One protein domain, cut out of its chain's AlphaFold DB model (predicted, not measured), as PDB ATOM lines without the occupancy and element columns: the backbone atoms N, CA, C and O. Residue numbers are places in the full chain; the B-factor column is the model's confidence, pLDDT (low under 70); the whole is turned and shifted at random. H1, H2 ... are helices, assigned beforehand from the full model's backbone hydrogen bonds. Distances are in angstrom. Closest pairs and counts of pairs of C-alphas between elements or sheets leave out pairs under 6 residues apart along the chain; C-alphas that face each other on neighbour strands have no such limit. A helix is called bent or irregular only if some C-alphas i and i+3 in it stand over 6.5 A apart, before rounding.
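This is residues 5 to 210 of the 620 residues of an uncharacterized protein of Tetraodon nigroviridis (UniProt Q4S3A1). The model is a rod of helices in two long rows, a solenoid: H1, H3, H5, H7 and H9 follow each other in one row, H2, H4, H6, H8 and H10 in the other, and the chain passes back and forth between them. The rows are loosely joined midway, where H5 and H7, and H6 and H8, are merely near each other; at the end away from H1, H11 and H12 pack on H8, and the short H13 lies near H10. The printed part has 206 residues with thirteen named helices, H1 to H13 in chain order, and no named strand; its class is all helix, the helix packing part aligned, part crossed. It is only just loose, close to compact, with a radius of gyration of the C-alphas of 20.2 A, and spans 67 by 31 by 28 A.

H1, residues 5 to 15, touches H3, residues 42 to 54, at a steep tilt of 62 degrees; their closest C-alphas, of His 11 and Trp 53, are 6.1 A apart. H2, residues 20 to 29, makes a helical hairpin with H3; they only just touch, with 3 pairs of C-alphas within 8 A, through residues 43 to 47 of H3 alone, closest at Leu 28 and Gly 43, 5.6 A. H2 touches residues 73 to 77 alone of H4, residues 67 to 79, the same way at a shallow tilt of 25 degrees; the closest C-alphas are those of Glu 22 and Leu 73, 6.7 A. H3 touches H5, residues 86 to 95, closest at the C-alphas of His 44 and Phe 88, 6.1 A. H4 only just touches H6, residues 103 to 115, with 3 pairs of C-alphas within 8 A, closest at Gln 75 and Leu 105, 6.9 A, through residues 75 to 79 and 105 to 109 alone. H6, with residues 110 to 114 alone, touches H7, residues 119 to 129, in a hairpin at 18 degrees; the C-alphas of Leu 110 and Ala 122 are closest, 5.7 A. H8, residues 137 to 146, is the hub, touching five helices. Among them are H7 and H9, residues 150 to 157; H8 and H9 form a hairpin at 12 degrees, with the C-alphas of Cys 141 and Ala 153 closest, 5.2 A. H8 also touches H10, residues 161 to 173, at Leu 137 and Leu 163, whose C-alphas are closest, 7.1 A; H11, residues 183 to 187, at Pro 143 and Tyr 187, 6.4 A; and H12, residues 196 to 202, at Ile 145 and Gly 198, 6.1 A. H13, residues 205 to 208, is close to but not clearly touching H10. Every O i to N i+4 pair is within hydrogen-bond range in H3, H4, H5, H6, H7, H9 and H10; the count is 6 of 7 in H1, 5 of 6 in H2, 4 of 6 in H8, 2 of 3 in H12 and 0 of 1 in H11, which has 1 of 2 O i to N i+3 pairs within range, while H13 is too short for an O i to N i+4 pair.

H1 begins at C-alpha 5, (23.457, 3.832, -36.375). H4 is 18.7 A long, H6 and H10 18.3 A each, and H3 18.1 A. H7 ends at C-alpha 129, (4.853, 12.013, -7.665). H11 is only just irregular, with C-alphas 183 and 186 6.6 A apart. H13 ends at C-alpha 208, (-17.354, 23.229, -8.865).

The C-alphas farthest apart, of Thr 5 and Pro 177, are 67.0 A apart. The printed part has no cut; the links H2 to H3 and H3 to H4, of 12 residues each, are long. Mean pLDDT of the printed part is 71.8, and 69 residues are under 70: 5 to 8, 32 to 40, 82 to 87, 146 to 149, 164 to 165 and 167 to 210.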
ATOM      1  N   THR A   5      22.133   4.245 -36.868       43.94
ATOM      2  CA  THR A   5      23.457   3.832 -36.375       43.94
ATOM      3  C   THR A   5      23.777   4.319 -34.957       43.94
ATOM      4  O   THR A   5      24.695   3.790 -34.337       43.94
ATOM      5  N   SER A   6      23.012   5.267 -34.400       56.12
ATOM      6  CA  SER A   6      23.259   5.816 -33.056       56.12
ATOM      7  C   SER A   6      22.742   4.927 -31.913       56.12
ATOM      8  O   SER A   6      23.298   4.972 -30.818       56.12
ATOM      9  N   HIS A   7      21.710   4.107 -32.144       67.25
ATOM     10  CA  HIS A   7      21.050   3.311 -31.094       67.25
ATOM     11  C   HIS A   7      21.911   2.132 -30.612       67.25
ATOM     12  O   HIS A   7      22.101   1.931 -29.415       67.25
ATOM     13  N   SER A   8      22.494   1.367 -31.544       66.69
ATOM     14  CA  SER A   8      23.328   0.201 -31.204       66.69
ATOM     15  C   SER A   8      24.687   0.587 -30.613       66.69
ATOM     16  O   SER A   8      25.299  -0.207 -29.899       66.69
ATOM     17  N   ALA A   9      25.174   1.791 -30.920       74.00
ATOM     18  CA  ALA A   9      26.372   2.354 -30.312       74.00
ATOM     19  C   ALA A   9      26.099   2.789 -28.865       74.00
ATOM     20  O   ALA A   9      26.870   2.434 -27.979       74.00
ATOM     21  N   ALA A  10      24.968   3.460 -28.608       78.25
ATOM     22  CA  ALA A  10      24.565   3.855 -27.258       78.25
ATOM     23  C   ALA A  10      24.362   2.641 -26.335       78.25
ATOM     24  O   ALA A  10      24.899   2.615 -25.235       78.25
ATOM     25  N   HIS A  11      23.662   1.599 -26.802       85.31
ATOM     26  CA  HIS A  11      23.404   0.394 -25.997       85.31
ATOM     27  C   HIS A  11      24.685  -0.380 -25.668       85.31
ATOM     28  O   HIS A  11      24.789  -0.921 -24.573       85.31
ATOM     29  N   ARG A  12      25.664  -0.408 -26.584       82.44
ATOM     30  CA  ARG A  12      26.994  -0.973 -26.301       82.44
ATOM     31  C   ARG A  12      27.752  -0.137 -25.278       82.44
ATOM     32  O   ARG A  12      28.249  -0.701 -24.315       82.44
ATOM     33  N   GLY A  13      27.753   1.188 -25.439       83.12
ATOM     34  CA  GLY A  13      28.368   2.098 -24.474       83.12
ATOM     35  C   GLY A  13      27.786   1.946 -23.066       83.12
ATOM     36  O   GLY A  13      28.543   1.909 -22.108       83.12
ATOM     37  N   PHE A  14      26.466   1.770 -22.926       87.94
ATOM     38  CA  PHE A  14      25.833   1.539 -21.619       87.94
ATOM     39  C   PHE A  14      26.246   0.217 -20.965       87.94
ATOM     40  O   PHE A  14      26.361   0.154 -19.746       87.94
ATOM     41  N   SER A  15      26.493  -0.829 -21.758       85.81
ATOM     42  CA  SER A  15      26.976  -2.122 -21.262       85.81
ATOM     43  C   SER A  15      28.450  -2.105 -20.828       85.81
ATOM     44  O   SER A  15      28.872  -3.031 -20.144       85.81
ATOM     45  N   GLU A  16      29.218  -1.084 -21.219       86.19
ATOM     46  CA  GLU A  16      30.619  -0.880 -20.816       86.19
ATOM     47  C   GLU A  16      30.759   0.009 -19.565       86.19
ATOM     48  O   GLU A  16      31.859   0.134 -19.025       86.19
ATOM     49  N   LEU A  17      29.664   0.621 -19.093       85.94
ATOM     50  CA  LEU A  17      29.653   1.442 -17.882       85.94
ATOM     51  C   LEU A  17      29.837   0.573 -16.634       85.94
ATOM     52  O   LEU A  17      29.195  -0.470 -16.494       85.94
ATOM     53  N   ALA A  18      30.695   1.030 -15.721       83.38
ATOM     54  CA  ALA A  18      30.958   0.335 -14.465       83.38
ATOM     55  C   ALA A  18      29.771   0.472 -13.504       83.38
ATOM     56  O   ALA A  18      29.343  -0.518 -12.918       83.38
ATOM     57  N   GLU A  19      29.200   1.677 -13.410       86.69
ATOM     58  CA  GLU A  19      28.050   1.988 -12.561       86.69
ATOM     59  C   GLU A  19      26.965   2.668 -13.416       86.69
ATOM     60  O   GLU A  19      26.807   3.891 -13.382       86.69
ATOM     61  N   PRO A  20      26.180   1.905 -14.206       87.81
ATOM     62  CA  PRO A  20      25.341   2.462 -15.270       87.81
ATOM     63  C   PRO A  20      24.345   3.549 -14.830       87.81
ATOM     64  O   PRO A  20      24.044   4.449 -15.611       87.81
ATOM     65  N   LEU A  21      23.821   3.481 -13.598       87.31
ATOM     66  CA  LEU A  21      22.895   4.482 -13.049       87.31
ATOM     67  C   LEU A  21      23.614   5.762 -12.597       87.31
ATOM     68  O   LEU A  21      23.083   6.859 -12.759       87.31
ATOM     69  N   GLU A  22      24.817   5.645 -12.041       89.44
ATOM     70  CA  GLU A  22      25.613   6.798 -11.617       89.44
ATOM     71  C   GLU A  22      26.249   7.508 -12.814       89.44
ATOM     72  O   GLU A  22      26.168   8.734 -12.944       89.44
ATOM     73  N   ASP A  23      26.816   6.725 -13.727       88.75
ATOM     74  CA  ASP A  23      27.443   7.201 -14.953       88.75
ATOM     75  C   ASP A  23      26.425   7.920 -15.848       88.75
ATOM     76  O   ASP A  23      26.732   8.968 -16.422       88.75
ATOM     77  N   LEU A  24      25.178   7.429 -15.906       88.62
ATOM     78  CA  LEU A  24      24.095   8.117 -16.605       88.62
ATOM     79  C   LEU A  24      23.866   9.531 -16.046       88.62
ATOM     80  O   LEU A  24      23.764  10.473 -16.833       88.62
ATOM     81  N   LEU A  25      23.787   9.710 -14.722       86.94
ATOM     82  CA  LEU A  25      23.615  11.044 -14.126       86.94
ATOM     83  C   LEU A  25      24.799  11.953 -14.434       86.94
ATOM     84  O   LEU A  25      24.584  13.097 -14.821       86.94
ATOM     85  N   SER A  26      26.025  11.441 -14.346       88.00
ATOM     86  CA  SER A  26      27.240  12.200 -14.664       88.00
ATOM     87  C   SER A  26      27.254  12.674 -16.127       88.00
ATOM     88  O   SER A  26      27.606  13.821 -16.416       88.00
ATOM     89  N   ILE A  27      26.785  11.836 -17.059       85.06
ATOM     90  CA  ILE A  27      26.608  12.204 -18.474       85.06
ATOM     91  C   ILE A  27      25.524  13.282 -18.633       85.06
ATOM     92  O   ILE A  27      25.713  14.249 -19.379       85.06
ATOM     93  N   LEU A  28      24.387  13.140 -17.945       82.06
ATOM     94  CA  LEU A  28      23.277  14.096 -18.020       82.06
ATOM     95  C   LEU A  28      23.629  15.457 -17.398       82.06
ATOM     96  O   LEU A  28      23.246  16.487 -17.952       82.06
ATOM     97  N   GLU A  29      24.391  15.477 -16.303       84.12
ATOM     98  CA  GLU A  29      24.906  16.687 -15.645       84.12
ATOM     99  C   GLU A  29      25.909  17.444 -16.534       84.12
ATOM    100  O   GLU A  29      25.925  18.676 -16.542       84.12
ATOM    101  N   GLY A  30      26.705  16.721 -17.332       76.81
ATOM    102  CA  GLY A  30      27.651  17.295 -18.295       76.81
ATOM    103  C   GLY A  30      27.013  17.856 -19.574       76.81
ATOM    104  O   GLY A  30      27.681  18.544 -20.352       76.81
ATOM    105  N   CYS A  31      25.725  17.600 -19.820       74.38
ATOM    106  CA  CYS A  31      25.028  18.117 -20.997       74.38
ATOM    107  C   CYS A  31      24.679  19.618 -20.828       74.38
ATOM    108  O   CYS A  31      24.070  19.998 -19.828       74.38
ATOM    109  N   PRO A  32      24.972  20.509 -21.803       58.88
ATOM    110  CA  PRO A  32      24.747  21.952 -21.661       58.88
ATOM    111  C   PRO A  32      23.264  22.319 -21.424       58.88
ATOM    112  O   PRO A  32      22.406  22.197 -22.302       58.88
ATOM    113  N   GLY A  33      22.984  22.818 -20.212       56.84
ATOM    114  CA  GLY A  33      21.663  22.842 -19.565       56.84
ATOM    115  C   GLY A  33      20.794  24.101 -19.700       56.84
ATOM    116  O   GLY A  33      20.134  24.481 -18.740       56.84
ATOM    117  N   LYS A  34      20.730  24.762 -20.864       48.81
ATOM    118  CA  LYS A  34      19.689  25.792 -21.143       48.81
ATOM    119  C   LYS A  34      19.045  25.633 -22.520       48.81
ATOM    120  O   LYS A  34      18.786  26.600 -23.234       48.81
ATOM    121  N   GLN A  35      18.813  24.394 -22.931       47.22
ATOM    122  CA  GLN A  35      18.161  24.091 -24.201       47.22
ATOM    123  C   GLN A  35      16.646  24.025 -23.972       47.22
ATOM    124  O   GLN A  35      16.120  22.980 -23.608       47.22
ATOM    125  N   LYS A  36      15.958  25.160 -24.165       43.66
ATOM    126  CA  LYS A  36      14.490  25.303 -24.119       43.66
ATOM    127  C   LYS A  36      13.777  24.116 -24.795       43.66
ATOM    128  O   LYS A  36      13.661  24.077 -26.018       43.66
ATOM    129  N   GLY A  37      13.286  23.175 -23.990       45.75
ATOM    130  CA  GLY A  37      12.154  22.292 -24.276       45.75
ATOM    131  C   GLY A  37      12.062  21.608 -25.648       45.75
ATOM    132  O   GLY A  37      10.957  21.549 -26.184       45.75
ATOM    133  N   ARG A  38      13.138  21.057 -26.227       50.84
ATOM    134  CA  ARG A  38      13.040  20.222 -27.447       50.84
ATOM    135  C   ARG A  38      13.303  18.747 -27.136       50.84
ATOM    136  O   ARG A  38      14.304  18.427 -26.514       50.84
ATOM    137  N   SER A  39      12.476  17.850 -27.674       51.84
ATOM    138  CA  SER A  39      12.622  16.376 -27.665       51.84
ATOM    139  C   SER A  39      13.844  15.845 -28.446       51.84
ATOM    140  O   SER A  39      13.927  14.661 -28.757       51.84
ATOM    141  N   HIS A  40      14.790  16.720 -28.793       55.81
ATOM    142  CA  HIS A  40      15.970  16.434 -29.612       55.81
ATOM    143  C   HIS A  40      17.274  16.873 -28.930       55.81
ATOM    144  O   HIS A  40      18.299  17.013 -29.596       55.81
ATOM    145  N   THR A  41      17.251  17.164 -27.625       70.25
ATOM    146  CA  THR A  41      18.486  17.413 -26.874       70.25
ATOM    147  C   THR A  41      19.240  16.103 -26.676       70.25
ATOM    148  O   THR A  41      18.628  15.050 -26.493       70.25
ATOM    149  N   ALA A  42      20.574  16.169 -26.684       73.25
ATOM    150  CA  ALA A  42      21.423  14.998 -26.473       73.25
ATOM    151  C   ALA A  42      21.054  14.261 -25.173       73.25
ATOM    152  O   ALA A  42      20.855  13.053 -25.201       73.25
ATOM    153  N   GLY A  43      20.833  14.998 -24.074       77.06
ATOM    154  CA  GLY A  43      20.401  14.420 -22.798       77.06
ATOM    155  C   GLY A  43      19.047  13.701 -22.866       77.06
ATOM    156  O   GLY A  43      18.904  12.629 -22.287       77.06
ATOM    157  N   HIS A  44      18.065  14.223 -23.614       77.19
ATOM    158  CA  HIS A  44      16.782  13.534 -23.790       77.19
ATOM    159  C   HIS A  44      16.938  12.247 -24.605       77.19
ATOM    160  O   HIS A  44      16.410  11.214 -24.210       77.19
ATOM    161  N   CYS A  45      17.699  12.280 -25.704       79.00
ATOM    162  CA  CYS A  45      17.967  11.081 -26.497       79.00
ATOM    163  C   CYS A  45      18.715  10.014 -25.682       79.00
ATOM    164  O   CYS A  45      18.310   8.858 -25.700       79.00
ATOM    165  N   ILE A  46      19.745  10.402 -24.924       84.31
ATOM    166  CA  ILE A  46      20.517   9.486 -24.069       84.31
ATOM    167  C   ILE A  46      19.616   8.836 -23.016       84.31
ATOM    168  O   ILE A  46      19.639   7.617 -22.874       84.31
ATOM    169  N   LEU A  47      18.779   9.619 -22.325       85.12
ATOM    170  CA  LEU A  47      17.876   9.095 -21.299       85.12
ATOM    171  C   LEU A  47      16.830   8.126 -21.878       85.12
ATOM    172  O   LEU A  47      16.592   7.068 -21.298       85.12
ATOM    173  N   MET A  48      16.226   8.457 -23.024       84.69
ATOM    174  CA  MET A  48      15.248   7.578 -23.679       84.69
ATOM    175  C   MET A  48      15.886   6.259 -24.143       84.69
ATOM    176  O   MET A  48      15.291   5.193 -23.971       84.69
ATOM    177  N   GLU A  49      17.105   6.308 -24.693       86.81
ATOM    178  CA  GLU A  49      17.846   5.104 -25.089       86.81
ATOM    179  C   GLU A  49      18.267   4.262 -23.888       86.81
ATOM    180  O   GLU A  49      18.156   3.038 -23.941       86.81
ATOM    181  N   PHE A  50      18.694   4.900 -22.796       88.00
ATOM    182  CA  PHE A  50      19.023   4.205 -21.558       88.00
ATOM    183  C   PHE A  50      17.796   3.492 -20.988       88.00
ATOM    184  O   PHE A  50      17.874   2.315 -20.650       88.00
ATOM    185  N   GLN A  51      16.630   4.146 -20.972       87.00
ATOM    186  CA  GLN A  51      15.379   3.522 -20.536       87.00
ATOM    187  C   GLN A  51      15.001   2.317 -21.420       87.00
ATOM    188  O   GLN A  51      14.521   1.296 -20.925       87.00
ATOM    189  N   ALA A  52      15.227   2.397 -22.737       87.31
ATOM    190  CA  ALA A  52      15.000   1.275 -23.651       87.31
ATOM    191  C   ALA A  52      15.998   0.121 -23.439       87.31
ATOM    192  O   ALA A  52      15.620  -1.048 -23.555       87.31
ATOM    193  N   TRP A  53      17.253   0.436 -23.119       89.31
ATOM    194  CA  TRP A  53      18.294  -0.537 -22.795       89.31
ATOM    195  C   TRP A  53      18.052  -1.218 -21.440       89.31
ATOM    196  O   TRP A  53      18.140  -2.445 -21.358       89.31
ATOM    197  N   GLN A  54      17.647  -0.462 -20.416       87.38
ATOM    198  CA  GLN A  54      17.330  -0.954 -19.071       87.38
ATOM    199  C   GLN A  54      16.200  -1.992 -19.098       87.38
ATOM    200  O   GLN A  54      16.272  -3.007 -18.413       87.38
ATOM    201  N   LYS A  55      15.193  -1.817 -19.970       86.50
ATOM    202  CA  LYS A  55      14.126  -2.819 -20.173       86.50
ATOM    203  C   LYS A  55      14.646  -4.194 -20.615       86.50
ATOM    204  O   LYS A  55      13.961  -5.188 -20.399       86.50
ATOM    205  N   LYS A  56      15.826  -4.259 -21.239       85.75
ATOM    206  CA  LYS A  56      16.495  -5.512 -21.633       85.75
ATOM    207  C   LYS A  56      17.494  -6.015 -20.580       85.75
ATOM    208  O   LYS A  56      17.981  -7.131 -20.718       85.75
ATOM    209  N   HIS A  57      17.780  -5.215 -19.550       84.38
ATOM    210  CA  HIS A  57      18.769  -5.477 -18.501       84.38
ATOM    211  C   HIS A  57      18.173  -5.172 -17.110       84.38
ATOM    212  O   HIS A  57      18.603  -4.226 -16.446       84.38
ATOM    213  N   PRO A  58      17.179  -5.955 -16.643       79.56
ATOM    214  CA  PRO A  58      16.453  -5.688 -15.394       79.56
ATOM    215  C   PRO A  58      17.332  -5.720 -14.128       79.56
ATOM    216  O   PRO A  58      16.920  -5.218 -13.084       79.56
ATOM    217  N   GLN A  59      18.548  -6.269 -14.204       78.31
ATOM    218  CA  GLN A  59      19.544  -6.229 -13.130       78.31
ATOM    219  C   GLN A  59      20.034  -4.806 -12.796       78.31
ATOM    220  O   GLN A  59      20.505  -4.569 -11.686       78.31
ATOM    221  N   VAL A  60      19.904  -3.856 -13.731       80.31
ATOM    222  CA  VAL A  60      20.267  -2.445 -13.534       80.31
ATOM    223  C   VAL A  60      19.066  -1.702 -12.960       80.31
ATOM    224  O   VAL A  60      18.322  -1.021 -13.667       80.31
ATOM    225  N   THR A  61      18.851  -1.874 -11.660       82.25
ATOM    226  CA  THR A  61      17.716  -1.299 -10.937       82.25
ATOM    227  C   THR A  61      18.197  -0.738  -9.604       82.25
ATOM    228  O   THR A  61      19.065  -1.322  -8.975       82.25
ATOM    229  N   LEU A  62      17.608   0.361  -9.125       81.06
ATOM    230  CA  LEU A  62      17.957   0.941  -7.817       81.06
ATOM    231  C   LEU A  62      17.861  -0.048  -6.646       81.06
ATOM    232  O   LEU A  62      18.577   0.103  -5.665       81.06
ATOM    233  N   SER A  63      17.012  -1.070  -6.755       78.44
ATOM    234  CA  SER A  63      16.827  -2.111  -5.741       78.44
ATOM    235  C   SER A  63      18.036  -3.032  -5.545       78.44
ATOM    236  O   SER A  63      18.044  -3.792  -4.582       78.44
ATOM    237  N   SER A  64      19.021  -3.025  -6.451       79.19
ATOM    238  CA  SER A  64      20.271  -3.782  -6.286       79.19
ATOM    239  C   SER A  64      21.380  -2.981  -5.595       79.19
ATOM    240  O   SER A  64      22.414  -3.556  -5.258       79.19
ATOM    241  N   LEU A  65      21.169  -1.681  -5.361       83.88
ATOM    242  CA  LEU A  65      22.121  -0.791  -4.701       83.88
ATOM    243  C   LEU A  65      21.841  -0.678  -3.198       83.88
ATOM    244  O   LEU A  65      20.746  -0.981  -2.721       83.88
ATOM    245  N   SER A  66      22.834  -0.206  -2.441       85.56
ATOM    246  CA  SER A  66      22.620   0.151  -1.035       85.56
ATOM    247  C   SER A  66      21.662   1.342  -0.906       85.56
ATOM    248  O   SER A  66      21.610   2.215  -1.774       85.56
ATOM    249  N   GLU A  67      20.937   1.419   0.212       82.31
ATOM    250  CA  GLU A  67      19.970   2.493   0.487       82.31
ATOM    251  C   GLU A  67      20.604   3.896   0.392       82.31
ATOM    252  O   GLU A  67      20.021   4.815  -0.180       82.31
ATOM    253  N   GLN A  68      21.851   4.047   0.855       83.94
ATOM    254  CA  GLN A  68      22.594   5.309   0.774       83.94
ATOM    255  C   GLN A  68      22.947   5.708  -0.667       83.94
ATOM    256  O   GLN A  68      22.836   6.881  -1.035       83.94
ATOM    257  N   GLN A  69      23.355   4.744  -1.499       84.75
ATOM    258  CA  GLN A  69      23.635   4.997  -2.915       84.75
ATOM    259  C   GLN A  69      22.349   5.348  -3.663       84.75
ATOM    260  O   GLN A  69      22.321   6.329  -4.405       84.75
ATOM    261  N   ALA A  70      21.263   4.613  -3.411       86.12
ATOM    262  CA  ALA A  70      19.966   4.880  -4.019       86.12
ATOM    263  C   ALA A  70      19.469   6.301  -3.705       86.12
ATOM    264  O   ALA A  70      19.131   7.043  -4.628       86.12
ATOM    265  N   MET A  71      19.522   6.724  -2.436       85.81
ATOM    266  CA  MET A  71      19.146   8.086  -2.034       85.81
ATOM    267  C   MET A  71      20.004   9.163  -2.710       85.81
ATOM    268  O   MET A  71      19.478  10.177  -3.173       85.81
ATOM    269  N   THR A  72      21.316   8.938  -2.822       88.88
ATOM    270  CA  THR A  72      22.241   9.883  -3.472       88.88
ATOM    271  C   THR A  72      21.908  10.058  -4.957       88.88
ATOM    272  O   THR A  72      21.859  11.183  -5.464       88.88
ATOM    273  N   LEU A  73      21.621   8.957  -5.657       89.56
ATOM    274  CA  LEU A  73      21.228   8.982  -7.067       89.56
ATOM    275  C   LEU A  73      19.858   9.646  -7.261       89.56
ATOM    276  O   LEU A  73      19.705  10.478  -8.155       89.56
ATOM    277  N   GLN A  74      18.881   9.353  -6.399       90.12
ATOM    278  CA  GLN A  74      17.564  10.000  -6.426       90.12
ATOM    279  C   GLN A  74      17.673  11.514  -6.199       90.12
ATOM    280  O   GLN A  74      17.055  12.297  -6.922       90.12
ATOM    281  N   GLN A  75      18.511  11.947  -5.254       87.06
ATOM    282  CA  GLN A  75      18.762  13.362  -4.989       87.06
ATOM    283  C   GLN A  75      19.354  14.076  -6.213       87.06
ATOM    284  O   GLN A  75      18.876  15.144  -6.603       87.06
ATOM    285  N   ARG A  76      20.374  13.482  -6.841       87.25
ATOM    286  CA  ARG A  76      20.991  14.005  -8.069       87.25
ATOM    287  C   ARG A  76      19.999  14.050  -9.234       87.25
ATOM    288  O   ARG A  76      19.904  15.073  -9.910       87.25
ATOM    289  N   ALA A  77      19.192  13.004  -9.412       86.94
ATOM    290  CA  ALA A  77      18.152  12.959 -10.438       86.94
ATOM    291  C   ALA A  77      17.117  14.086 -10.268       86.94
ATOM    292  O   ALA A  77      16.754  14.737 -11.249       86.94
ATOM    293  N   LEU A  78      16.695  14.384  -9.031       84.06
ATOM    294  CA  LEU A  78      15.798  15.508  -8.738       84.06
ATOM    295  C   LEU A  78      16.423  16.858  -9.137       84.06
ATOM    296  O   LEU A  78      15.738  17.719  -9.687       84.06
ATOM    297  N   PHE A  79      17.734  17.049  -8.950       80.19
ATOM    298  CA  PHE A  79      18.422  18.290  -9.341       80.19
ATOM    299  C   PHE A  79      18.440  18.573 -10.850       80.19
ATOM    300  O   PHE A  79      18.612  19.733 -11.233       80.19
ATOM    301  N   LEU A  80      18.196  17.569 -11.696       78.06
ATOM    302  CA  LEU A  80      18.121  17.719 -13.155       78.06
ATOM    303  C   LEU A  80      16.749  18.212 -13.661       78.06
ATOM    304  O   LEU A  80      16.609  18.566 -14.834       78.06
ATOM    305  N   LEU A  81      15.734  18.268 -12.794       70.50
ATOM    306  CA  LEU A  81      14.341  18.573 -13.141       70.50
ATOM    307  C   LEU A  81      13.917  20.045 -13.383       70.50
ATOM    308  O   LEU A  81      12.835  20.208 -13.953       70.50
ATOM    309  N   PRO A  82      14.663  21.120 -13.036       56.84
ATOM    310  CA  PRO A  82      14.110  22.483 -13.027       56.84
ATOM    311  C   PRO A  82      13.592  23.081 -14.353       56.84
ATOM    312  O   PRO A  82      13.051  24.179 -14.304       56.84
ATOM    313  N   ASP A  83      13.757  22.450 -15.526       55.25
ATOM    314  CA  ASP A  83      13.353  23.073 -16.808       55.25
ATOM    315  C   ASP A  83      13.068  22.078 -17.963       55.25
ATOM    316  O   ASP A  83      13.315  22.368 -19.138       55.25
ATOM    317  N   GLN A  84      12.598  20.862 -17.657       60.22
ATOM    318  CA  GLN A  84      12.542  19.764 -18.640       60.22
ATOM    319  C   GLN A  84      11.119  19.387 -19.100       60.22
ATOM    320  O   GLN A  84      10.129  19.568 -18.393       60.22
ATOM    321  N   GLN A  85      11.020  18.860 -20.330       63.94
ATOM    322  CA  GLN A  85       9.777  18.361 -20.941       63.94
ATOM    323  C   GLN A  85       9.150  17.212 -20.131       63.94
ATOM    324  O   GLN A  85       9.852  16.455 -19.463       63.94
ATOM    325  N   LEU A  86       7.828  17.030 -20.258       65.38
ATOM    326  CA  LEU A  86       7.077  16.001 -19.522       65.38
ATOM    327  C   LEU A  86       7.642  14.585 -19.720       65.38
ATOM    328  O   LEU A  86       7.719  13.853 -18.740       65.38
ATOM    329  N   SER A  87       8.083  14.238 -20.935       69.00
ATOM    330  CA  SER A  87       8.663  12.926 -21.256       69.00
ATOM    331  C   SER A  87      10.025  12.687 -20.602       69.00
ATOM    332  O   SER A  87      10.310  11.576 -20.181       69.00
ATOM    333  N   PHE A  88      10.859  13.723 -20.472       77.38
ATOM    334  CA  PHE A  88      12.138  13.625 -19.764       77.38
ATOM    335  C   PHE A  88      11.921  13.372 -18.267       77.38
ATOM    336  O   PHE A  88      12.603  12.550 -17.664       77.38
ATOM    337  N   LEU A  89      10.926  14.052 -17.689       77.81
ATOM    338  CA  LEU A  89      10.525  13.858 -16.299       77.81
ATOM    339  C   LEU A  89       9.974  12.441 -16.055       77.81
ATOM    340  O   LEU A  89      10.346  11.833 -15.062       77.81
ATOM    341  N   ASP A  90       9.135  11.904 -16.951       81.25
ATOM    342  CA  ASP A  90       8.612  10.531 -16.816       81.25
ATOM    343  C   ASP A  90       9.738   9.492 -16.840       81.25
ATOM    344  O   ASP A  90       9.819   8.650 -15.950       81.25
ATOM    345  N   SER A  91      10.672   9.607 -17.788       82.75
ATOM    346  CA  SER A  91      11.807   8.687 -17.871       82.75
ATOM    347  C   SER A  91      12.732   8.763 -16.653       82.75
ATOM    348  O   SER A  91      13.203   7.725 -16.203       82.75
ATOM    349  N   LEU A  92      12.977   9.949 -16.078       85.12
ATOM    350  CA  LEU A  92      13.753  10.062 -14.834       85.12
ATOM    351  C   LEU A  92      13.017   9.467 -13.630       85.12
ATOM    352  O   LEU A  92      13.645   8.790 -12.817       85.12
ATOM    353  N   ILE A  93      11.703   9.697 -13.520       86.38
ATOM    354  CA  ILE A  93      10.877   9.103 -12.460       86.38
ATOM    355  C   ILE A  93      10.926   7.576 -12.540       86.38
ATOM    356  O   ILE A  93      11.031   6.932 -11.499       86.38
ATOM    357  N   ASP A  94      10.880   7.014 -13.747       86.25
ATOM    358  CA  ASP A  94      10.912   5.569 -13.964       86.25
ATOM    359  C   ASP A  94      12.303   4.972 -13.689       86.25
ATOM    360  O   ASP A  94      12.416   4.024 -12.912       86.25
ATOM    361  N   VAL A  95      13.366   5.533 -14.285       87.81
ATOM    362  CA  VAL A  95      14.745   5.016 -14.156       87.81
ATOM    363  C   VAL A  95      15.224   5.078 -12.704       87.81
ATOM    364  O   VAL A  95      15.796   4.106 -12.210       87.81
ATOM    365  N   TYR A  96      14.951   6.191 -12.011       88.75
ATOM    366  CA  TYR A  96      15.373   6.416 -10.624       88.75
ATOM    367  C   TYR A  96      14.263   6.179  -9.592       88.75
ATOM    368  O   TYR A  96      14.400   6.582  -8.437       88.75
ATOM    369  N   GLN A  97      13.165   5.528  -9.988       87.31
ATOM    370  CA  GLN A  97      12.061   5.143  -9.101       87.31
ATOM    371  C   GLN A  97      11.655   6.258  -8.122       87.31
ATOM    372  O   GLN A  97      11.455   6.028  -6.937       87.31
ATOM    373  N   LEU A  98      11.534   7.500  -8.598       86.19
ATOM    374  CA  LEU A  98      11.383   8.668  -7.714       86.19
ATOM    375  C   LEU A  98      10.077   8.660  -6.900       86.19
ATOM    376  O   LEU A  98       9.941   9.419  -5.948       86.19
ATOM    377  N   LYS A  99       9.118   7.795  -7.252       85.12
ATOM    378  CA  LYS A  99       7.887   7.565  -6.477       85.12
ATOM    379  C   LYS A  99       8.128   6.831  -5.153       85.12
ATOM    380  O   LYS A  99       7.281   6.922  -4.276       85.12
ATOM    381  N   SER A 100       9.231   6.090  -5.026       84.31
ATOM    382  CA  SER A 100       9.642   5.424  -3.783       84.31
ATOM    383  C   SER A 100      10.727   6.195  -3.026       84.31
ATOM    384  O   SER A 100      11.261   5.682  -2.047       84.31
ATOM    385  N   ALA A 101      11.076   7.403  -3.481       83.38
ATOM    386  CA  ALA A 101      12.031   8.258  -2.787       83.38
ATOM    387  C   ALA A 101      11.490   8.705  -1.421       83.38
ATOM    388  O   ALA A 101      10.279   8.845  -1.235       83.38
ATOM    389  N   ASP A 102      12.402   8.975  -0.487       83.50
ATOM    390  CA  ASP A 102      12.063   9.506   0.832       83.50
ATOM    391  C   ASP A 102      11.293  10.837   0.711       83.50
ATOM    392  O   ASP A 102      11.697  11.765  -0.001       83.50
ATOM    393  N   VAL A 103      10.188  10.941   1.450       81.62
ATOM    394  CA  VAL A 103       9.356  12.142   1.571       81.62
ATOM    395  C   VAL A 103      10.194  13.356   1.980       81.62
ATOM    396  O   VAL A 103      10.006  14.443   1.426       81.62
ATOM    397  N   ALA A 104      11.165  13.186   2.885       84.12
ATOM    398  CA  ALA A 104      12.039  14.276   3.327       84.12
ATOM    399  C   ALA A 104      12.890  14.837   2.172       84.12
ATOM    400  O   ALA A 104      13.036  16.055   2.026       84.12
ATOM    401  N   LEU A 105      13.400  13.954   1.308       83.56
ATOM    402  CA  LEU A 105      14.186  14.327   0.134       83.56
ATOM    403  C   LEU A 105      13.332  15.088  -0.894       83.56
ATOM    404  O   LEU A 105      13.763  16.108  -1.445       83.56
ATOM    405  N   LEU A 106      12.099  14.622  -1.121       82.62
ATOM    406  CA  LEU A 106      11.139  15.271  -2.015       82.62
ATOM    407  C   LEU A 106      10.743  16.662  -1.507       82.62
ATOM    408  O   LEU A 106      10.770  17.628  -2.276       82.62
ATOM    409  N   GLN A 107      10.439  16.792  -0.214       82.81
ATOM    410  CA  GLN A 107      10.121  18.074   0.417       82.81
ATOM    411  C   GLN A 107      11.294  19.053   0.322       82.81
ATOM    412  O   GLN A 107      11.100  20.199  -0.087       82.81
ATOM    413  N   GLN A 108      12.523  18.610   0.607       85.06
ATOM    414  CA  GLN A 108      13.714  19.456   0.501       85.06
ATOM    415  C   GLN A 108      13.901  20.001  -0.923       85.06
ATOM    416  O   GLN A 108      14.224  21.181  -1.112       85.06
ATOM    417  N   HIS A 109      13.674  19.166  -1.940       84.62
ATOM    418  CA  HIS A 109      13.762  19.598  -3.329       84.62
ATOM    419  C   HIS A 109      12.650  20.595  -3.702       84.62
ATOM    420  O   HIS A 109      12.922  21.610  -4.348       84.62
ATOM    421  N   LEU A 110      11.413  20.359  -3.259       83.94
ATOM    422  CA  LEU A 110      10.282  21.255  -3.515       83.94
ATOM    423  C   LEU A 110      10.466  22.626  -2.848       83.94
ATOM    424  O   LEU A 110      10.269  23.645  -3.512       83.94
ATOM    425  N   VAL A 111      10.948  22.668  -1.602       82.94
ATOM    426  CA  VAL A 111      11.306  23.916  -0.902       82.94
ATOM    427  C   VAL A 111      12.383  24.683  -1.668       82.94
ATOM    428  O   VAL A 111      12.298  25.903  -1.844       82.94
ATOM    429  N   ARG A 112      13.386  23.984  -2.216       83.69
ATOM    430  CA  ARG A 112      14.381  24.625  -3.082       83.69
ATOM    431  C   ARG A 112      13.740  25.213  -4.340       83.69
ATOM    432  O   ARG A 112      14.047  26.356  -4.677       83.69
ATOM    433  N   LEU A 113      12.866  24.485  -5.038       81.31
ATOM    434  CA  LEU A 113      12.178  25.008  -6.227       81.31
ATOM    435  C   LEU A 113      11.344  26.256  -5.898       81.31
ATOM    436  O   LEU A 113      11.397  27.240  -6.641       81.31
ATOM    437  N   GLN A 114      10.652  26.259  -4.759       79.12
ATOM    438  CA  GLN A 114       9.923  27.426  -4.256       79.12
ATOM    439  C   GLN A 114      10.864  28.612  -3.992       79.12
ATOM    440  O   GLN A 114      10.579  29.721  -4.443       79.12
ATOM    441  N   SER A 115      12.024  28.386  -3.359       79.25
ATOM    442  CA  SER A 115      13.030  29.438  -3.112       79.25
ATOM    443  C   SER A 115      13.582  30.068  -4.402       79.25
ATOM    444  O   SER A 115      13.950  31.243  -4.428       79.25
ATOM    445  N   LEU A 116      13.573  29.308  -5.504       77.12
ATOM    446  CA  LEU A 116      13.971  29.756  -6.840       77.12
ATOM    447  C   LEU A 116      12.813  30.370  -7.649       77.12
ATOM    448  O   LEU A 116      13.014  30.771  -8.795       77.12
ATOM    449  N   ASN A 117      11.616  30.498  -7.066       72.69
ATOM    450  CA  ASN A 117      10.373  30.938  -7.715       72.69
ATOM    451  C   ASN A 117       9.868  30.016  -8.849       72.69
ATOM    452  O   ASN A 117       9.064  30.439  -9.687       72.69
ATOM    453  N   LEU A 118      10.296  28.750  -8.869       79.31
ATOM    454  CA  LEU A 118       9.921  27.732  -9.859       79.31
ATOM    455  C   LEU A 118       8.651  26.968  -9.432       79.31
ATOM    456  O   LEU A 118       8.621  25.744  -9.313       79.31
ATOM    457  N   TYR A 119       7.574  27.712  -9.164       82.31
ATOM    458  CA  TYR A 119       6.320  27.160  -8.626       82.31
ATOM    459  C   TYR A 119       5.574  26.250  -9.608       82.31
ATOM    460  O   TYR A 119       4.831  25.361  -9.196       82.31
ATOM    461  N   LYS A 120       5.748  26.460 -10.920       83.62
ATOM    462  CA  LYS A 120       5.109  25.612 -11.937       83.62
ATOM    463  C   LYS A 120       5.741  24.226 -11.928       83.62
ATOM    464  O   LYS A 120       5.037  23.228 -11.982       83.62
ATOM    465  N   GLU A 121       7.060  24.198 -11.874       83.38
ATOM    466  CA  GLU A 121       7.898  23.011 -11.869       83.38
ATOM    467  C   GLU A 121       7.641  22.214 -10.590       83.38
ATOM    468  O   GLU A 121       7.350  21.023 -10.673       83.38
ATOM    469  N   ALA A 122       7.599  22.898  -9.440       85.81
ATOM    470  CA  ALA A 122       7.238  22.297  -8.160       85.81
ATOM    471  C   ALA A 122       5.848  21.636  -8.200       85.81
ATOM    472  O   ALA A 122       5.709  20.478  -7.816       85.81
ATOM    473  N   ALA A 123       4.829  22.328  -8.726       87.31
ATOM    474  CA  ALA A 123       3.470  21.788  -8.800       87.31
ATOM    475  C   ALA A 123       3.323  20.634  -9.804       87.31
ATOM    476  O   ALA A 123       2.587  19.682  -9.559       87.31
ATOM    477  N   MET A 124       4.017  20.686 -10.946       84.56
ATOM    478  CA  MET A 124       4.025  19.571 -11.900       84.56
ATOM    479  C   MET A 124       4.701  18.335 -11.306       84.56
ATOM    480  O   MET A 124       4.173  17.233 -11.444       84.56
ATOM    481  N   LEU A 125       5.839  18.521 -10.630       84.44
ATOM    482  CA  LEU A 125       6.567  17.441  -9.974       84.44
ATOM    483  C   LEU A 125       5.716  16.787  -8.882       84.44
ATOM    484  O   LEU A 125       5.563  15.567  -8.882       84.44
ATOM    485  N   SER A 126       5.089  17.586  -8.015       87.81
ATOM    486  CA  SER A 126       4.257  17.064  -6.928       87.81
ATOM    487  C   SER A 126       3.036  16.291  -7.426       87.81
ATOM    488  O   SER A 126       2.671  15.278  -6.838       87.81
ATOM    489  N   MET A 127       2.411  16.730  -8.526       87.56
ATOM    490  CA  MET A 127       1.305  15.995  -9.153       87.56
ATOM    491  C   MET A 127       1.765  14.660  -9.743       87.56
ATOM    492  O   MET A 127       1.067  13.658  -9.613       87.56
ATOM    493  N   LYS A 128       2.941  14.622 -10.386       84.38
ATOM    494  CA  LYS A 128       3.478  13.381 -10.967       84.38
ATOM    495  C   LYS A 128       3.904  12.363  -9.912       84.38
ATOM    496  O   LYS A 128       3.722  11.164 -10.118       84.38
ATOM    497  N   LEU A 129       4.460  12.843  -8.804       85.50
ATOM    498  CA  LEU A 129       4.853  12.013  -7.665       85.50
ATOM    499  C   LEU A 129       3.689  11.722  -6.708       85.50
ATOM    500  O   LEU A 129       3.839  10.899  -5.817       85.50
ATOM    501  N   GLN A 130       2.529  12.361  -6.905       85.31
ATOM    502  CA  GLN A 130       1.334  12.235  -6.063       85.31
ATOM    503  C   GLN A 130       1.550  12.624  -4.583       85.31
ATOM    504  O   GLN A 130       0.796  12.198  -3.712       85.31
ATOM    505  N   CYS A 131       2.518  13.500  -4.288       85.50
ATOM    506  CA  CYS A 131       2.826  13.972  -2.927       85.50
ATOM    507  C   CYS A 131       2.070  15.257  -2.526       85.50
ATOM    508  O   CYS A 131       2.434  15.951  -1.582       85.50
ATOM    509  N   GLN A 132       0.983  15.604  -3.225       87.56
ATOM    510  CA  GLN A 132       0.239  16.861  -3.023       87.56
ATOM    511  C   GLN A 132      -0.300  17.039  -1.592       87.56
ATOM    512  O   GLN A 132      -0.420  18.168  -1.122       87.56
ATOM    513  N   LYS A 133      -0.625  15.941  -0.893       84.81
ATOM    514  CA  LYS A 133      -1.158  15.965   0.484       84.81
ATOM    515  C   LYS A 133      -0.119  16.363   1.537       84.81
ATOM    516  O   LYS A 133      -0.504  16.779   2.623       84.81
ATOM    517  N   GLU A 134       1.163  16.224   1.218       82.31
ATOM    518  CA  GLU A 134       2.291  16.478   2.123       82.31
ATOM    519  C   GLU A 134       2.797  17.923   2.031       82.31
ATOM    520  O   GLU A 134       3.734  18.298   2.732       82.31
ATOM    521  N   LEU A 135       2.192  18.729   1.152       83.00
ATOM    522  CA  LEU A 135       2.606  20.093   0.853       83.00
ATOM    523  C   LEU A 135       1.614  21.107   1.410       83.00
ATOM    524  O   LEU A 135       0.400  20.879   1.441       83.00
ATOM    525  N   ASP A 136       2.141  22.268   1.797       83.81
ATOM    526  CA  ASP A 136       1.301  23.395   2.165       83.81
ATOM    527  C   ASP A 136       0.574  23.939   0.928       83.81
ATOM    528  O   ASP A 136       1.167  24.254  -0.110       83.81
ATOM    529  N   LEU A 137      -0.751  24.023   1.037       84.38
ATOM    530  CA  LEU A 137      -1.598  24.447  -0.069       84.38
ATOM    531  C   LEU A 137      -1.392  25.926  -0.393       84.38
ATOM    532  O   LEU A 137      -1.416  26.297  -1.567       84.38
ATOM    533  N   GLU A 138      -1.208  26.773   0.619       81.06
ATOM    534  CA  GLU A 138      -1.041  28.203   0.403       81.06
ATOM    535  C   GLU A 138       0.299  28.476  -0.290       81.06
ATOM    536  O   GLU A 138       0.338  29.180  -1.298       81.06
ATOM    537  N   GLU A 139       1.382  27.839   0.158       81.19
ATOM    538  CA  GLU A 139       2.714  27.992  -0.442       81.19
ATOM    539  C   GLU A 139       2.799  27.491  -1.892       81.19
ATOM    540  O   GLU A 139       3.596  28.004  -2.681       81.19
ATOM    541  N   MET A 140       1.955  26.528  -2.274       83.44
ATOM    542  CA  MET A 140       1.910  25.983  -3.634       83.44
ATOM    543  C   MET A 140       0.926  26.728  -4.542       83.44
ATOM    544  O   MET A 140       1.286  27.171  -5.637       83.44
ATOM    545  N   CYS A 141      -0.329  26.881  -4.117       80.75
ATOM    546  CA  CYS A 141      -1.395  27.408  -4.965       80.75
ATOM    547  C   CYS A 141      -1.385  28.938  -5.046       80.75
ATOM    548  O   CYS A 141      -1.661  29.477  -6.121       80.75
ATOM    549  N   VAL A 142      -1.043  29.657  -3.967       78.12
ATOM    550  CA  VAL A 142      -1.080  31.132  -3.964       78.12
ATOM    551  C   VAL A 142      -0.121  31.712  -5.000       78.12
ATOM    552  O   VAL A 142      -0.588  32.472  -5.853       78.12
ATOM    553  N   PRO A 143       1.169  31.328  -5.051       75.75
ATOM    554  CA  PRO A 143       2.082  31.851  -6.064       75.75
ATOM    555  C   PRO A 143       1.632  31.529  -7.495       75.75
ATOM    556  O   PRO A 143       1.751  32.373  -8.385       75.75
ATOM    557  N   LEU A 144       1.049  30.347  -7.734       74.56
ATOM    558  CA  LEU A 144       0.491  29.981  -9.041       74.56
ATOM    559  C   LEU A 144      -0.697  30.864  -9.438       74.56
ATOM    560  O   LEU A 144      -0.771  31.313 -10.587       74.56
ATOM    561  N   ILE A 145      -1.603  31.148  -8.501       70.06
ATOM    562  CA  ILE A 145      -2.749  32.038  -8.721       70.06
ATOM    563  C   ILE A 145      -2.271  33.462  -9.010       70.06
ATOM    564  O   ILE A 145      -2.722  34.076  -9.982       70.06
ATOM    565  N   LEU A 146      -1.301  33.964  -8.240       64.69
ATOM    566  CA  LEU A 146      -0.696  35.282  -8.453       64.69
ATOM    567  C   LEU A 146       0.021  35.383  -9.812       64.69
ATOM    568  O   LEU A 146      -0.003  36.438 -10.447       64.69
ATOM    569  N   GLN A 147       0.584  34.275 -10.306       66.50
ATOM    570  CA  GLN A 147       1.162  34.152 -11.650       66.50
ATOM    571  C   GLN A 147       0.121  33.912 -12.763       66.50
ATOM    572  O   GLN A 147       0.500  33.730 -13.923       66.50
ATOM    573  N   ASN A 148      -1.184  33.918 -12.450       61.22
ATOM    574  CA  ASN A 148      -2.281  33.625 -13.381       61.22
ATOM    575  C   ASN A 148      -2.179  32.221 -14.029       61.22
ATOM    576  O   ASN A 148      -2.658  32.001 -15.142       61.22
ATOM    577  N   LYS A 149      -1.571  31.255 -13.326       67.88
ATOM    578  CA  LYS A 149      -1.464  29.832 -13.703       67.88
ATOM    579  C   LYS A 149      -2.591  29.010 -13.060       67.88
ATOM    580  O   LYS A 149      -2.352  27.977 -12.442       67.88
ATOM    581  N   LEU A 150      -3.829  29.482 -13.202       70.00
ATOM    582  CA  LEU A 150      -4.996  28.917 -12.512       70.00
ATOM    583  C   LEU A 150      -5.254  27.452 -12.846       70.00
ATOM    584  O   LEU A 150      -5.526  26.675 -11.945       70.00
ATOM    585  N   SER A 151      -5.119  27.068 -14.117       74.81
ATOM    586  CA  SER A 151      -5.322  25.679 -14.537       74.81
ATOM    587  C   SER A 151      -4.372  24.722 -13.823       74.81
ATOM    588  O   SER A 151      -4.750  23.603 -13.516       74.81
ATOM    589  N   LEU A 152      -3.151  25.169 -13.522       77.56
ATOM    590  CA  LEU A 152      -2.173  24.361 -12.807       77.56
ATOM    591  C   LEU A 152      -2.488  24.270 -11.310       77.56
ATOM    592  O   LEU A 152      -2.351  23.198 -10.735       77.56
ATOM    593  N   ALA A 153      -2.937  25.371 -10.699       78.81
ATOM    594  CA  ALA A 153      -3.412  25.365  -9.314       78.81
ATOM    595  C   ALA A 153      -4.662  24.477  -9.147       78.81
ATOM    596  O   ALA A 153      -4.782  23.762  -8.159       78.81
ATOM    597  N   GLU A 154      -5.552  24.465 -10.140       76.25
ATOM    598  CA  GLU A 154      -6.721  23.584 -10.188       76.25
ATOM    599  C   GLU A 154      -6.323  22.117 -10.352       76.25
ATOM    600  O   GLU A 154      -6.782  21.263  -9.593       76.25
ATOM    601  N   SER A 155      -5.432  21.811 -11.304       80.00
ATOM    602  CA  SER A 155      -4.876  20.464 -11.466       80.00
ATOM    603  C   SER A 155      -4.217  19.965 -10.178       80.00
ATOM    604  O   SER A 155      -4.350  18.789  -9.856       80.00
ATOM    605  N   PHE A 156      -3.567  20.854  -9.419       85.56
ATOM    606  CA  PHE A 156      -2.915  20.508  -8.157       85.56
ATOM    607  C   PHE A 156      -3.900  20.077  -7.061       85.56
ATOM    608  O   PHE A 156      -3.539  19.260  -6.223       85.56
ATOM    609  N   VAL A 157      -5.133  20.579  -7.033       80.75
ATOM    610  CA  VAL A 157      -6.114  20.142  -6.020       80.75
ATOM    611  C   VAL A 157      -7.057  19.056  -6.528       80.75
ATOM    612  O   VAL A 157      -7.612  18.310  -5.731       80.75
ATOM    613  N   THR A 158      -7.212  18.930  -7.847       78.94
ATOM    614  CA  THR A 158      -8.173  18.009  -8.468       78.94
ATOM    615  C   THR A 158      -7.961  16.567  -7.998       78.94
ATOM    616  O   THR A 158      -6.854  16.033  -8.073       78.94
ATOM    617  N   GLY A 159      -9.038  15.934  -7.524       74.12
ATOM    618  CA  GLY A 159      -9.020  14.556  -7.018       74.12
ATOM    619  C   GLY A 159      -8.668  14.435  -5.531       74.12
ATOM    620  O   GLY A 159      -8.614  13.323  -5.010       74.12
ATOM    621  N   HIS A 160      -8.461  15.560  -4.837       78.31
ATOM    622  CA  HIS A 160      -8.136  15.617  -3.413       78.31
ATOM    623  C   HIS A 160      -9.148  16.488  -2.659       78.31
ATOM    624  O   HIS A 160      -8.905  17.673  -2.452       78.31
ATOM    625  N   SER A 161     -10.251  15.905  -2.177       71.38
ATOM    626  CA  SER A 161     -11.381  16.658  -1.597       71.38
ATOM    627  C   SER A 161     -10.986  17.662  -0.506       71.38
ATOM    628  O   SER A 161     -11.447  18.797  -0.522       71.38
ATOM    629  N   HIS A 162     -10.061  17.298   0.388       77.12
ATOM    630  CA  HIS A 162      -9.559  18.207   1.428       77.12
ATOM    631  C   HIS A 162      -8.758  19.398   0.861       77.12
ATOM    632  O   HIS A 162      -8.836  20.506   1.386       77.12
ATOM    633  N   LEU A 163      -7.984  19.201  -0.213       76.69
ATOM    634  CA  LEU A 163      -7.255  20.296  -0.866       76.69
ATOM    635  C   LEU A 163      -8.201  21.177  -1.692       76.69
ATOM    636  O   LEU A 163      -8.034  22.392  -1.717       76.69
ATOM    637  N   GLU A 164      -9.208  20.583  -2.334       69.38
ATOM    638  CA  GLU A 164     -10.252  21.304  -3.069       69.38
ATOM    639  C   GLU A 164     -11.032  22.243  -2.137       69.38
ATOM    640  O   GLU A 164     -11.151  23.437  -2.412       69.38
ATOM    641  N   GLU A 165     -11.483  21.729  -0.992       66.62
ATOM    642  CA  GLU A 165     -12.167  22.500   0.047       66.62
ATOM    643  C   GLU A 165     -11.280  23.615   0.611       66.62
ATOM    644  O   GLU A 165     -11.700  24.772   0.728       66.62
ATOM    645  N   ARG A 166     -10.019  23.296   0.915       70.50
ATOM    646  CA  ARG A 166      -9.078  24.252   1.501       70.50
ATOM    647  C   ARG A 166      -8.687  25.361   0.522       70.50
ATOM    648  O   ARG A 166      -8.568  26.511   0.937       70.50
ATOM    649  N   LEU A 167      -8.578  25.064  -0.775       68.19
ATOM    650  CA  LEU A 167      -8.382  26.075  -1.818       68.19
ATOM    651  C   LEU A 167      -9.582  27.015  -1.934       68.19
ATOM    652  O   LEU A 167      -9.402  28.227  -2.035       68.19
ATOM    653  N   VAL A 168     -10.799  26.473  -1.916       59.41
ATOM    654  CA  VAL A 168     -12.024  27.282  -1.963       59.41
ATOM    655  C   VAL A 168     -12.124  28.181  -0.735       59.41
ATOM    656  O   VAL A 168     -12.355  29.376  -0.885       59.41
ATOM    657  N   THR A 169     -11.876  27.634   0.454       62.28
ATOM    658  CA  THR A 169     -11.894  28.380   1.722       62.28
ATOM    659  C   THR A 169     -10.861  29.509   1.725       62.28
ATOM    660  O   THR A 169     -11.154  30.635   2.126       62.28
ATOM    661  N   LEU A 170      -9.656  29.242   1.214       65.06
ATOM    662  CA  LEU A 170      -8.614  30.254   1.054       65.06
ATOM    663  C   LEU A 170      -9.063  31.384   0.119       65.06
ATOM    664  O   LEU A 170      -8.924  32.558   0.456       65.06
ATOM    665  N   LEU A 171      -9.615  31.045  -1.044       60.78
ATOM    666  CA  LEU A 171     -10.091  32.030  -2.017       60.78
ATOM    667  C   LEU A 171     -11.272  32.847  -1.487       60.78
ATOM    668  O   LEU A 171     -11.356  34.042  -1.760       60.78
ATOM    669  N   ASP A 172     -12.153  32.225  -0.709       54.91
ATOM    670  CA  ASP A 172     -13.263  32.895  -0.037       54.91
ATOM    671  C   ASP A 172     -12.761  33.891   1.021       54.91
ATOM    672  O   ASP A 172     -13.194  35.045   1.060       54.91
ATOM    673  N   SER A 173     -11.723  33.522   1.782       54.78
ATOM    674  CA  SER A 173     -11.075  34.432   2.737       54.78
ATOM    675  C   SER A 173     -10.515  35.699   2.070       54.78
ATOM    676  O   SER A 173     -10.524  36.777   2.667       54.78
ATOM    677  N   TRP A 174     -10.088  35.604   0.806       54.59
ATOM    678  CA  TRP A 174      -9.588  36.742   0.028       54.59
ATOM    679  C   TRP A 174     -10.699  37.680  -0.452       54.59
ATOM    680  O   TRP A 174     -10.436  38.833  -0.809       54.59
ATOM    681  N   CYS A 175     -11.943  37.207  -0.444       47.16
ATOM    682  CA  CYS A 175     -13.130  38.007  -0.710       47.16
ATOM    683  C   CYS A 175     -13.606  38.774   0.539       47.16
ATOM    684  O   CYS A 175     -14.442  39.674   0.418       47.16
ATOM    685  N   HIS A 176     -13.065  38.476   1.730       43.25
ATOM    686  CA  HIS A 176     -13.466  39.130   2.975       43.25
ATOM    687  C   HIS A 176     -13.048  40.622   2.996       43.25
ATOM    688  O   HIS A 176     -11.919  40.958   2.641       43.25
ATOM    689  N   PRO A 177     -13.887  41.564   3.474       38.00
ATOM    690  CA  PRO A 177     -13.573  43.002   3.459       38.00
ATOM    691  C   PRO A 177     -12.335  43.420   4.268       38.00
ATOM    692  O   PRO A 177     -11.761  44.479   4.003       38.00
ATOM    693  N   SER A 178     -11.939  42.619   5.263       41.53
ATOM    694  CA  SER A 178     -10.713  42.844   6.047       41.53
ATOM    695  C   SER A 178      -9.450  42.356   5.341       41.53
ATOM    696  O   SER A 178      -8.355  42.696   5.782       41.53
ATOM    697  N   PHE A 179      -9.593  41.568   4.273       43.25
ATOM    698  CA  PHE A 179      -8.468  41.030   3.536       43.25
ATOM    699  C   PHE A 179      -7.667  42.157   2.897       43.25
ATOM    700  O   PHE A 179      -8.158  42.947   2.076       43.25
ATOM    701  N   CYS A 180      -6.400  42.233   3.275       50.09
ATOM    702  CA  CYS A 180      -5.466  43.167   2.699       50.09
ATOM    703  C   CYS A 180      -4.504  42.403   1.795       50.09
ATOM    704  O   CYS A 180      -3.960  41.372   2.160       50.09
ATOM    705  N   LEU A 181      -4.174  42.972   0.631       48.75
ATOM    706  CA  LEU A 181      -3.093  42.444  -0.220       48.75
ATOM    707  C   LEU A 181      -1.746  42.346   0.530       48.75
ATOM    708  O   LEU A 181      -0.844  41.644   0.083       48.75
ATOM    709  N   GLY A 182      -1.609  43.056   1.658       48.31
ATOM    710  CA  GLY A 182      -0.497  42.920   2.597       48.31
ATOM    711  C   GLY A 182      -0.381  41.526   3.218       48.31
ATOM    712  O   GLY A 182       0.740  41.078   3.431       48.31
ATOM    713  N   ASP A 183      -1.492  40.814   3.404       52.88
ATOM    714  CA  ASP A 183      -1.542  39.484   4.025       52.88
ATOM    715  C   ASP A 183      -0.999  38.397   3.080       52.88
ATOM    716  O   ASP A 183      -0.453  37.389   3.519       52.88
ATOM    717  N   ILE A 184      -1.045  38.645   1.764       53.56
ATOM    718  CA  ILE A 184      -0.463  37.771   0.730       53.56
ATOM    719  C   ILE A 184       1.025  38.072   0.491       53.56
ATOM    720  O   ILE A 184       1.713  37.304  -0.179       53.56
ATOM    721  N   ARG A 185       1.576  39.173   1.035       52.12
ATOM    722  CA  ARG A 185       3.004  39.511   0.845       52.12
ATOM    723  C   ARG A 185       3.944  38.441   1.395       52.12
ATOM    724  O   ARG A 185       5.076  38.360   0.932       52.12
ATOM    725  N   ARG A 186       3.476  37.603   2.326       58.00
ATOM    726  CA  ARG A 186       4.223  36.438   2.821       58.00
ATOM    727  C   ARG A 186       4.511  35.392   1.729       58.00
ATOM    728  O   ARG A 186       5.494  34.678   1.843       58.00
ATOM    729  N   TYR A 187       3.723  35.365   0.650       54.91
ATOM    730  CA  TYR A 187       3.810  34.374  -0.435       54.91
ATOM    731  C   TYR A 187       4.487  34.876  -1.714       54.91
ATOM    732  O   TYR A 187       4.573  34.144  -2.698       54.91
ATOM    733  N   GLY A 188       4.955  36.127  -1.749       48.31
ATOM    734  CA  GLY A 188       5.579  36.671  -2.949       48.31
ATOM    735  C   GLY A 188       6.477  37.864  -2.671       48.31
ATOM    736  O   GLY A 188       6.104  38.802  -1.968       48.31
ATOM    737  N   SER A 189       7.657  37.868  -3.298       40.06
ATOM    738  CA  SER A 189       8.509  39.059  -3.366       40.06
ATOM    739  C   SER A 189       7.701  40.259  -3.874       40.06
ATOM    740  O   SER A 189       6.880  40.111  -4.783       40.06
ATOM    741  N   SER A 190       7.976  41.455  -3.334       35.34
ATOM    742  CA  SER A 190       7.267  42.743  -3.536       35.34
ATOM    743  C   SER A 190       7.104  43.238  -4.997       35.34
ATOM    744  O   SER A 190       6.739  44.388  -5.225       35.34
ATOM    745  N   ARG A 191       7.379  42.397  -6.000       35.19
ATOM    746  CA  ARG A 191       7.362  42.668  -7.442       35.19
ATOM    747  C   ARG A 191       6.292  41.909  -8.241       35.19
ATOM    748  O   ARG A 191       6.133  42.215  -9.420       35.19
ATOM    749  N   MET A 192       5.554  40.952  -7.668       38.19
ATOM    750  CA  MET A 192       4.447  40.310  -8.398       38.19
ATOM    751  C   MET A 192       3.218  41.231  -8.442       38.19
ATOM    752  O   MET A 192       2.528  41.430  -7.445       38.19
ATOM    753  N   LEU A 193       2.939  41.802  -9.618       35.00
ATOM    754  CA  LEU A 193       1.678  42.490  -9.908       35.00
ATOM    755  C   LEU A 193       0.551  41.453  -9.965       35.00
ATOM    756  O   LEU A 193       0.457  40.686 -10.924       35.00
ATOM    757  N   VAL A 194      -0.310  41.440  -8.947       37.16
ATOM    758  CA  VAL A 194      -1.505  40.588  -8.909       37.16
ATOM    759  C   VAL A 194      -2.417  40.953 -10.081       37.16
ATOM    760  O   VAL A 194      -2.981  42.048 -10.128       37.16
ATOM    761  N   LYS A 195      -2.583  40.043 -11.047       35.41
ATOM    762  CA  LYS A 195      -3.582  40.205 -12.110       35.41
ATOM    763  C   LYS A 195      -4.955  39.813 -11.559       35.41
ATOM    764  O   LYS A 195      -5.232  38.635 -11.363       35.41
ATOM    765  N   TYR A 196      -5.825  40.802 -11.352       35.53
ATOM    766  CA  TYR A 196      -7.185  40.654 -10.800       35.53
ATOM    767  C   TYR A 196      -8.057  39.623 -11.556       35.53
ATOM    768  O   TYR A 196      -8.924  38.981 -10.970       35.53
ATOM    769  N   SER A 197      -7.765  39.386 -12.841       34.69
ATOM    770  CA  SER A 197      -8.403  38.353 -13.670       34.69
ATOM    771  C   SER A 197      -8.206  36.920 -13.156       34.69
ATOM    772  O   SER A 197      -9.003  36.042 -13.480       34.69
ATOM    773  N   GLY A 198      -7.129  36.672 -12.398       35.75
ATOM    774  CA  GLY A 198      -6.819  35.370 -11.812       35.75
ATOM    775  C   GLY A 198      -7.793  35.000 -10.690       35.75
ATOM    776  O   GLY A 198      -8.370  33.917 -10.674       35.75
ATOM    777  N   LEU A 199      -8.040  35.963  -9.803       42.44
ATOM    778  CA  LEU A 199      -8.932  35.836  -8.648       42.44
ATOM    779  C   LEU A 199     -10.399  35.667  -9.065       42.44
ATOM    780  O   LEU A 199     -11.103  34.817  -8.530       42.44
ATOM    781  N   GLN A 200     -10.833  36.411 -10.089       42.31
ATOM    782  CA  GLN A 200     -12.189  36.316 -10.647       42.31
ATOM    783  C   GLN A 200     -12.520  34.904 -11.150       42.31
ATOM    784  O   GLN A 200     -13.599  34.387 -10.879       42.31
ATOM    785  N   LYS A 201     -11.586  34.251 -11.848       41.78
ATOM    786  CA  LYS A 201     -11.771  32.879 -12.348       41.78
ATOM    787  C   LYS A 201     -11.652  31.828 -11.243       41.78
ATOM    788  O   LYS A 201     -12.399  30.861 -11.266       41.78
ATOM    789  N   ALA A 202     -10.762  32.034 -10.272       37.97
ATOM    790  CA  ALA A 202     -10.594  31.124  -9.138       37.97
ATOM    791  C   ALA A 202     -11.852  31.067  -8.246       37.97
ATOM    792  O   ALA A 202     -12.214  30.003  -7.757       37.97
ATOM    793  N   SER A 203     -12.583  32.183  -8.110       46.19
ATOM    794  CA  SER A 203     -13.843  32.240  -7.347       46.19
ATOM    795  C   SER A 203     -14.945  31.296  -7.870       46.19
ATOM    796  O   SER A 203     -15.826  30.894  -7.111       46.19
ATOM    797  N   GLN A 204     -14.866  30.875  -9.140       44.38
ATOM    798  CA  GLN A 204     -15.805  29.935  -9.769       44.38
ATOM    799  C   GLN A 204     -15.633  28.490  -9.262       44.38
ATOM    800  O   GLN A 204     -16.511  27.654  -9.476       44.38
ATOM    801  N   TRP A 205     -14.528  28.180  -8.573       47.72
ATOM    802  CA  TRP A 205     -14.242  26.838  -8.060       47.72
ATOM    803  C   TRP A 205     -15.106  26.437  -6.856       47.72
ATOM    804  O   TRP A 205     -15.387  25.253  -6.692       47.72
ATOM    805  N   SER A 206     -15.633  27.394  -6.084       44.12
ATOM    806  CA  SER A 206     -16.585  27.118  -4.990       44.12
ATOM    807  C   SER A 206     -17.849  26.393  -5.478       44.12
ATOM    808  O   SER A 206     -18.355  25.483  -4.822       44.12
ATOM    809  N   LEU A 207     -18.308  26.732  -6.686       42.25
ATOM    810  CA  LEU A 207     -19.448  26.106  -7.359       42.25
ATOM    811  C   LEU A 207     -19.103  24.722  -7.931       42.25
ATOM    812  O   LEU A 207     -19.979  23.865  -8.037       42.25
ATOM    813  N   LYS A 208     -17.835  24.494  -8.294       41.06
ATOM    814  CA  LYS A 208     -17.354  23.229  -8.865       41.06
ATOM    815  C   LYS A 208     -17.265  22.119  -7.812       41.06
ATOM    816  O   LYS A 208     -17.613  20.981  -8.117       41.06
ATOM    817  N   TYR A 209     -16.845  22.448  -6.589       41.12
ATOM    818  CA  TYR A 209     -16.538  21.461  -5.543       41.12
ATOM    819  C   TYR A 209     -17.682  21.176  -4.548       41.12
ATOM    820  O   TYR A 209     -17.526  20.325  -3.685       41.12
ATOM    821  N   SER A 210     -18.860  21.806  -4.697       39.78
ATOM    822  CA  SER A 210     -20.068  21.514  -3.889       39.78
ATOM    823  C   SER A 210     -19.836  21.499  -2.364       39.78
ATOM    824  O   SER A 210     -20.299  20.591  -1.677       39.78
TER     825      SER A 210